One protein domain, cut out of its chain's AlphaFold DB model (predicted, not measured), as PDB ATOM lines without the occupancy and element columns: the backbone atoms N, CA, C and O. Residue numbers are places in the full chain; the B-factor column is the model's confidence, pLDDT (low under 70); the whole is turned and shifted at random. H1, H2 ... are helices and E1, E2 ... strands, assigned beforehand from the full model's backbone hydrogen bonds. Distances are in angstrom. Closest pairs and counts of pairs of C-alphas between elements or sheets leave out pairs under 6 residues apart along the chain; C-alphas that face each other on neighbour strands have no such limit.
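Overview. This is residues 4 to 62 of the 247 residues of the protein "Site-specific DNA-methyltransferase (adenine-specific)" of Helicobacter pylori Hp H-42 (UniProt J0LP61). Little regular structure is present: a small four-stranded sheet, with loop 7 to 18 reaching beyond one end, a short helix, H1, near the other, and residues 52 to 62 folding back over one face. The 59 printed residues, 23 in named elements, run E1, E2, E3, E4, H1; the sheet, order E2, E1, E3, E4, is mixed, as is the class. The whole is only just loose, close to compact: radius of gyration of the C-alphas 12.7 A, spans 38 by 25 by 21 A.

Along the chain. E1, residues 4 to 6, begins at C-alpha 4 (162.536, 140.863, 248.070). E2 is residues 19 to 22, E3 33 to 37 at 12.6 A, E4 40 to 44 at 12.9 A. H1, residues 46 to 51, ends at C-alpha 51 (153.558, 143.187, 234.132).

Arrangement. Inner strands E1 and E3 are parallel, 5 degrees; N 4 and O 34, 2.9 A, are within hydrogen-bond range. Antiparallel hairpins are E1 and E2, with N 20 and O 5 at 2.8 A, and E3 and E4, with N 35 and O 42 at 2.8 A. H1 is not on the sheet; the closest C-alphas of H1 and E3, Leu 46 and Ile 33, are 6.8 A apart. In H1 every O i to N i+4 pair is within range.

Size, cuts and confidence. The farthest C-alphas, Asn 13 and Asp 30, are 39.1 A apart. The printed part has no cut; link E1 to E2 is long, and no printed residue is under 70 in pLDDT.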
ATOM      1  N   LEU A   4     163.738 141.323 247.387       95.00
ATOM      2  CA  LEU A   4     162.536 140.863 248.070       95.00
ATOM      3  C   LEU A   4     162.909 139.620 248.886       95.00
ATOM      4  O   LEU A   4     163.546 138.713 248.350       95.00
ATOM      5  N   ILE A   5     162.554 139.580 250.172       96.00
ATOM      6  CA  ILE A   5     162.981 138.511 251.093       96.00
ATOM      7  C   ILE A   5     161.776 137.970 251.868       96.00
ATOM      8  O   ILE A   5     161.091 138.736 252.541       96.00
ATOM      9  N   ASP A   6     161.514 136.664 251.801       94.69
ATOM     10  CA  ASP A   6     160.540 135.977 252.658       94.69
ATOM     11  C   ASP A   6     161.186 135.636 254.004       94.69
ATOM     12  O   ASP A   6     162.045 134.761 254.089       94.69
ATOM     13  N   PHE A   7     160.748 136.307 255.068       93.31
ATOM     14  CA  PHE A   7     161.186 136.017 256.436       93.31
ATOM     15  C   PHE A   7     160.334 134.932 257.108       93.31
ATOM     16  O   PHE A   7     160.515 134.640 258.291       93.31
ATOM     17  N   ASN A   8     159.387 134.331 256.377       90.50
ATOM     18  CA  ASN A   8     158.408 133.390 256.904       90.50
ATOM     19  C   ASN A   8     157.683 133.985 258.126       90.50
ATOM     20  O   ASN A   8     157.085 135.048 257.992       90.50
ATOM     21  N   LYS A   9     157.711 133.342 259.300       91.38
ATOM     22  CA  LYS A   9     157.100 133.842 260.542       91.38
ATOM     23  C   LYS A   9     158.188 134.274 261.537       91.38
ATOM     24  O   LYS A   9     158.476 133.521 262.465       91.38
ATOM     25  N   PRO A  10     158.804 135.458 261.370       91.19
ATOM     26  CA  PRO A  10     159.876 135.890 262.266       91.19
ATOM     27  C   PRO A  10     159.349 136.308 263.652       91.19
ATOM     28  O   PRO A  10     160.114 136.369 264.610       91.19
ATOM     29  N   PHE A  11     158.043 136.572 263.785       92.56
ATOM     30  CA  PHE A  11     157.407 137.017 265.024       92.56
ATOM     31  C   PHE A  11     156.587 135.887 265.658       92.56
ATOM     32  O   PHE A  11     155.592 135.450 265.085       92.56
ATOM     33  N   LYS A  12     156.969 135.449 266.866       88.44
ATOM     34  CA  LYS A  12     156.365 134.287 267.555       88.44
ATOM     35  C   LYS A  12     154.846 134.390 267.755       88.44
ATOM     36  O   LYS A  12     154.155 133.387 267.641       88.44
ATOM     37  N   ASN A  13     154.338 135.595 268.017       93.12
ATOM     38  CA  ASN A  13     152.924 135.820 268.345       93.12
ATOM     39  C   ASN A  13     152.061 136.180 267.125       93.12
ATOM     40  O   ASN A  13     150.848 136.317 267.255       93.12
ATOM     41  N   LEU A  14     152.663 136.358 265.941       88.44
ATOM     42  CA  LEU A  14     151.918 136.681 264.726       88.44
ATOM     43  C   LEU A  14     151.755 135.437 263.861       88.44
ATOM     44  O   LEU A  14     152.712 134.776 263.462       88.44
ATOM     45  N   MET A  15     150.507 135.152 263.501       83.50
ATOM     46  CA  MET A  15     150.180 134.041 262.607       83.50
ATOM     47  C   MET A  15     150.524 134.337 261.139       83.50
ATOM     48  O   MET A  15     150.510 133.420 260.312       83.50
ATOM     49  N   THR A  16     150.843 135.591 260.811       85.56
ATOM     50  CA  THR A  16     151.125 136.082 259.459       85.56
ATOM     51  C   THR A  16     152.592 135.934 259.078       85.56
ATOM     52  O   THR A  16     153.483 136.040 259.919       85.56
ATOM     53  N   LYS A  17     152.846 135.740 257.780       89.19
ATOM     54  CA  LYS A  17     154.205 135.795 257.234       89.19
ATOM     55  C   LYS A  17     154.672 137.240 257.049       89.19
ATOM     56  O   LYS A  17     153.836 138.133 256.926       89.19
ATOM     57  N   ALA A  18     155.982 137.456 256.993       92.00
ATOM     58  CA  ALA A  18     156.589 138.759 256.742       92.00
ATOM     59  C   ALA A  18     157.454 138.732 255.475       92.00
ATOM     60  O   ALA A  18     158.232 137.802 255.267       92.00
ATOM     61  N   VAL A  19     157.335 139.776 254.654       92.50
ATOM     62  CA  VAL A  19     158.160 139.982 253.456       92.50
ATOM     63  C   VAL A  19     158.914 141.300 253.595       92.50
ATOM     64  O   VAL A  19     158.315 142.333 253.888       92.50
ATOM     65  N   GLY A  20     160.227 141.258 253.388       94.50
ATOM     66  CA  GLY A  20     161.095 142.428 253.337       94.50
ATOM     67  C   GLY A  20     161.259 142.967 251.925       94.50
ATOM     68  O   GLY A  20     161.419 142.203 250.976       94.50
ATOM     69  N   LEU A  21     161.293 144.293 251.816       93.94
ATOM     70  CA  LEU A  21     161.609 145.021 250.593       93.94
ATOM     71  C   LEU A  21     162.846 145.891 250.837       93.94
ATOM     72  O   LEU A  21     162.787 146.856 251.596       93.94
ATOM     73  N   ALA A  22     163.958 145.574 250.174       92.31
ATOM     74  CA  ALA A  22     165.163 146.396 250.235       92.31
ATOM     75  C   ALA A  22     165.205 147.372 249.054       92.31
ATOM     76  O   ALA A  22     165.173 146.976 247.881       92.31
ATOM     77  N   LEU A  23     165.313 148.665 249.353       89.56
ATOM     78  CA  LEU A  23     165.343 149.739 248.362       89.56
ATOM     79  C   LEU A  23     166.733 150.379 248.284       89.56
ATOM     80  O   LEU A  23     167.472 150.427 249.262       89.56
ATOM     81  N   LYS A  24     167.083 150.885 247.098       84.81
ATOM     82  CA  LYS A  24     168.273 151.709 246.862       84.81
ATOM     83  C   LYS A  24     167.799 153.057 246.332       84.81
ATOM     84  O   LYS A  24     166.916 153.085 245.477       84.81
ATOM     85  N   LYS A  25     168.380 154.147 246.842       84.44
ATOM     86  CA  LYS A  25     167.992 155.529 246.510       84.44
ATOM     87  C   LYS A  25     168.122 155.835 245.014       84.44
ATOM     88  O   LYS A  25     167.292 156.550 244.470       84.44
ATOM     89  N   THR A  26     169.129 155.270 244.348       80.75
ATOM     90  CA  THR A  26     169.343 155.456 242.908       80.75
ATOM     91  C   THR A  26     168.585 154.384 242.119       80.75
ATOM     92  O   THR A  26     168.927 153.203 242.244       80.75
ATOM     93  N   PRO A  27     167.568 154.750 241.319       70.50
ATOM     94  CA  PRO A  27     166.866 153.799 240.473       70.50
ATOM     95  C   PRO A  27     167.772 153.361 239.318       70.50
ATOM     96  O   PRO A  27     168.304 154.190 238.588       70.50
ATOM     97  N   ASN A  28     167.916 152.053 239.133       76.19
ATOM     98  CA  ASN A  28     168.474 151.465 237.923       76.19
ATOM     99  C   ASN A  28     167.385 150.570 237.313       76.19
ATOM    100  O   ASN A  28     166.916 149.642 237.972       76.19
ATOM    101  N   LYS A  29     166.936 150.901 236.097       72.50
ATOM    102  CA  LYS A  29     165.839 150.192 235.415       72.50
ATOM    103  C   LYS A  29     166.254 148.798 234.937       72.50
ATOM    104  O   LYS A  29     165.407 147.909 234.911       72.50
ATOM    105  N   ASP A  30     167.541 148.604 234.663       78.44
ATOM    106  CA  ASP A  30     168.112 147.340 234.184       78.44
ATOM    107  C   ASP A  30     168.599 146.449 235.336       78.44
ATOM    108  O   ASP A  30     169.009 145.305 235.135       78.44
ATOM    109  N   GLN A  31     168.536 146.952 236.573       83.75
ATOM    110  CA  GLN A  31     168.910 146.182 237.748       83.75
ATOM    111  C   GLN A  31     167.925 145.030 237.972       83.75
ATOM    112  O   GLN A  31     166.723 145.222 238.172       83.75
ATOM    113  N   LYS A  32     168.479 143.820 238.028       90.38
ATOM    114  CA  LYS A  32     167.768 142.643 238.514       90.38
ATOM    115  C   LYS A  32     167.515 142.739 240.019       90.38
ATOM    116  O   LYS A  32     168.333 143.260 240.778       90.38
ATOM    117  N   ILE A  33     166.367 142.224 240.440       93.06
ATOM    118  CA  ILE A  33     165.952 142.131 241.837       93.06
ATOM    119  C   ILE A  33     166.217 140.711 242.331       93.06
ATOM    120  O   ILE A  33     165.650 139.758 241.789       93.06
ATOM    121  N   SER A  34     167.020 140.584 243.385       94.75
ATOM    122  CA  SER A  34     167.229 139.309 244.079       94.75
ATOM    123  C   SER A  34     165.987 138.954 244.895       94.75
ATOM    124  O   SER A  34     165.532 139.743 245.727       94.75
ATOM    125  N   CYS A  35     165.421 137.780 244.653       96.12
ATOM    126  CA  CYS A  35     164.265 137.254 245.363       96.12
ATOM    127  C   CYS A  35     164.707 136.048 246.189       96.12
ATOM    128  O   CYS A  35     165.210 135.071 245.639       96.12
ATOM    129  N   PHE A  36     164.498 136.123 247.501       95.75
ATOM    130  CA  PHE A  36     164.784 135.044 248.440       95.75
ATOM    131  C   PHE A  36     163.471 134.502 248.983       95.75
ATOM    132  O   PHE A  36     162.732 135.216 249.665       95.75
ATOM    133  N   TYR A  37     163.172 133.245 248.680       94.25
ATOM    134  CA  TYR A  37     161.906 132.626 249.032       94.25
ATOM    135  C   TYR A  37     162.098 131.156 249.412       94.25
ATOM    136  O   TYR A  37     162.564 130.366 248.600       94.25
ATOM    137  N   GLN A  38     161.734 130.782 250.647       89.19
ATOM    138  CA  GLN A  38     161.836 129.406 251.171       89.19
ATOM    139  C   GLN A  38     163.167 128.705 250.826       89.19
ATOM    140  O   GLN A  38     163.176 127.616 250.260       89.19
ATOM    141  N   ASN A  39     164.295 129.347 251.152       87.19
ATOM    142  CA  ASN A  39     165.665 128.882 250.871       87.19
ATOM    143  C   ASN A  39     166.042 128.768 249.382       87.19
ATOM    144  O   ASN A  39     167.130 128.298 249.067       87.19
ATOM    145  N   SER A  40     165.179 129.214 248.470       92.06
ATOM    146  CA  SER A  40     165.518 129.398 247.061       92.06
ATOM    147  C   SER A  40     165.881 130.856 246.802       92.06
ATOM    148  O   SER A  40     165.174 131.766 247.242       92.06
ATOM    149  N   GLU A  41     166.953 131.073 246.048       94.75
ATOM    150  CA  GLU A  41     167.330 132.383 245.528       94.75
ATOM    151  C   GLU A  41     167.180 132.394 244.008       94.75
ATOM    152  O   GLU A  41     167.589 131.464 243.312       94.75
ATOM    153  N   PHE A  42     166.570 133.451 243.482       95.31
ATOM    154  CA  PHE A  42     166.484 133.690 242.049       95.31
ATOM    155  C   PHE A  42     166.387 135.181 241.752       95.31
ATOM    156  O   PHE A  42     166.038 135.996 242.605       95.31
ATOM    157  N   GLU A  43     166.660 135.550 240.507       94.94
ATOM    158  CA  GLU A  43     166.581 136.935 240.059       94.94
ATOM    159  C   GLU A  43     165.357 137.174 239.181       94.94
ATOM    160  O   GLU A  43     164.993 136.340 238.348       94.94
ATOM    161  N   ARG A  44     164.759 138.359 239.316       93.81
ATOM    162  CA  ARG A  44     163.675 138.837 238.453       93.81
ATOM    163  C   ARG A  44     163.954 140.242 237.941       93.81
ATOM    164  O   ARG A  44     164.568 141.053 238.630       93.81
ATOM    165  N   SER A  45     163.490 140.550 236.731       91.25
ATOM    166  CA  SER A  45     163.551 141.915 236.203       91.25
ATOM    167  C   SER A  45     162.510 142.805 236.881       91.25
ATOM    168  O   SER A  45     161.464 142.333 237.336       91.25
ATOM    169  N   LEU A  46     162.747 144.115 236.891       89.62
ATOM    170  CA  LEU A  46     161.761 145.082 237.367       89.62
ATOM    171  C   LEU A  46     160.464 145.030 236.536       89.62
ATOM    172  O   LEU A  46     159.370 145.080 237.098       89.62
ATOM    173  N   SER A  47     160.588 144.868 235.213       89.19
ATOM    174  CA  SER A  47     159.448 144.737 234.295       89.19
ATOM    175  C   SER A  47     158.537 143.560 234.647       89.19
ATOM    176  O   SER A  47     157.322 143.711 234.584       89.19
ATOM    177  N   SER A  48     159.093 142.439 235.121       91.88
ATOM    178  CA  SER A  48     158.299 141.261 235.488       91.88
ATOM    179  C   SER A  48     157.268 141.545 236.586       91.88
ATOM    180  O   SER A  48     156.165 141.014 236.554       91.88
ATOM    181  N   PHE A  49     157.584 142.413 237.552       92.62
ATOM    182  CA  PHE A  49     156.623 142.811 238.586       92.62
ATOM    183  C   PHE A  49     155.642 143.865 238.076       92.62
ATOM    184  O   PHE A  49     154.482 143.889 238.486       92.62
ATOM    185  N   PHE A  50     156.088 144.733 237.163       90.50
ATOM    186  CA  PHE A  50     155.199 145.698 236.528       90.50
ATOM    187  C   PHE A  50     154.160 145.028 235.629       90.50
ATOM    188  O   PHE A  50     153.044 145.536 235.530       90.50
ATOM    189  N   ASN A  51     154.488 143.910 234.994       91.75
ATOM    190  CA  ASN A  51     153.558 143.187 234.132       91.75
ATOM    191  C   ASN A  51     152.480 142.438 234.922       91.75
ATOM    192  O   ASN A  51     151.393 142.211 234.396       91.75
ATOM    193  N   ASN A  52     152.729 142.121 236.197       94.62
ATOM    194  CA  ASN A  52     151.732 141.470 237.034       94.62
ATOM    195  C   ASN A  52     150.442 142.303 237.135       94.62
ATOM    196  O   ASN A  52     150.496 143.530 237.336       94.62
ATOM    197  N   PRO A  53     149.264 141.650 237.131       92.69
ATOM    198  CA  PRO A  53     148.012 142.293 237.498       92.69
ATOM    199  C   PRO A  53     148.157 143.033 238.830       92.69
ATOM    200  O   PRO A  53     148.689 142.498 239.800       92.69
ATOM    201  N   LYS A  54     147.703 144.293 238.870       91.19
ATOM    202  CA  LYS A  54     147.809 145.186 240.043       91.19
ATOM    203  C   LYS A  54     149.231 145.395 240.581       91.19
ATOM    204  O   LYS A  54     149.376 145.839 241.716       91.19
ATOM    205  N   LYS A  55     150.266 145.113 239.782       92.69
ATOM    206  CA  LYS A  55     151.676 145.301 240.160       92.69
ATOM    207  C   LYS A  55     152.055 144.514 241.427       92.69
ATOM    208  O   LYS A  55     152.810 144.993 242.267       92.69
ATOM    209  N   ILE A  56     151.478 143.319 241.589       92.81
ATOM    210  CA  ILE A  56     151.688 142.465 242.766       92.81
ATOM    211  C   ILE A  56     153.154 142.029 242.854       92.81
ATOM    212  O   ILE A  56     153.747 141.600 241.866       92.81
ATOM    213  N   PHE A  57     153.719 142.063 244.061       93.62
ATOM    214  CA  PHE A  57     155.018 141.461 244.360       93.62
ATOM    215  C   PHE A  57     154.846 139.982 244.726       93.62
ATOM    216  O   PHE A  57     154.833 139.609 245.898       93.62
ATOM    217  N   ASN A  58     154.696 139.121 243.719       94.94
ATOM    218  CA  ASN A  58     154.614 137.669 243.894       94.94
ATOM    219  C   ASN A  58     156.012 137.060 244.104       94.94
ATOM    220  O   ASN A  58     156.550 136.374 243.239       94.94
ATOM    221  N   ILE A  59     156.608 137.334 245.269       93.44
ATOM    222  CA  ILE A  59     157.962 136.895 245.656       93.44
ATOM    223  C   ILE A  59     158.178 135.378 245.553       93.44
ATOM    224  O   ILE A  59     159.301 134.933 245.372       93.44
ATOM    225  N   HIS A  60     157.121 134.578 245.668       93.62
ATOM    226  CA  HIS A  60     157.187 133.119 245.572       93.62
ATOM    227  C   HIS A  60     157.255 132.596 244.135       93.62
ATOM    228  O   HIS A  60     157.535 131.419 243.948       93.62
ATOM    229  N   CYS A  61     156.988 133.440 243.136       95.38
ATOM    230  CA  CYS A  61     156.999 133.066 241.728       95.38
ATOM    231  C   CYS A  61     158.409 133.229 241.154       95.38
ATOM    232  O   CYS A  61     158.926 134.349 241.044       95.38
ATOM    233  N   SER A  62     159.015 132.101 240.785       93.81
ATOM    234  CA  SER A  62     160.345 132.023 240.186       93.81
ATOM    235  C   SER A  62     160.410 132.721 238.825       93.81
ATOM    236  O   SER A  62     159.403 132.956 238.157       93.81
TER     237      SER A  62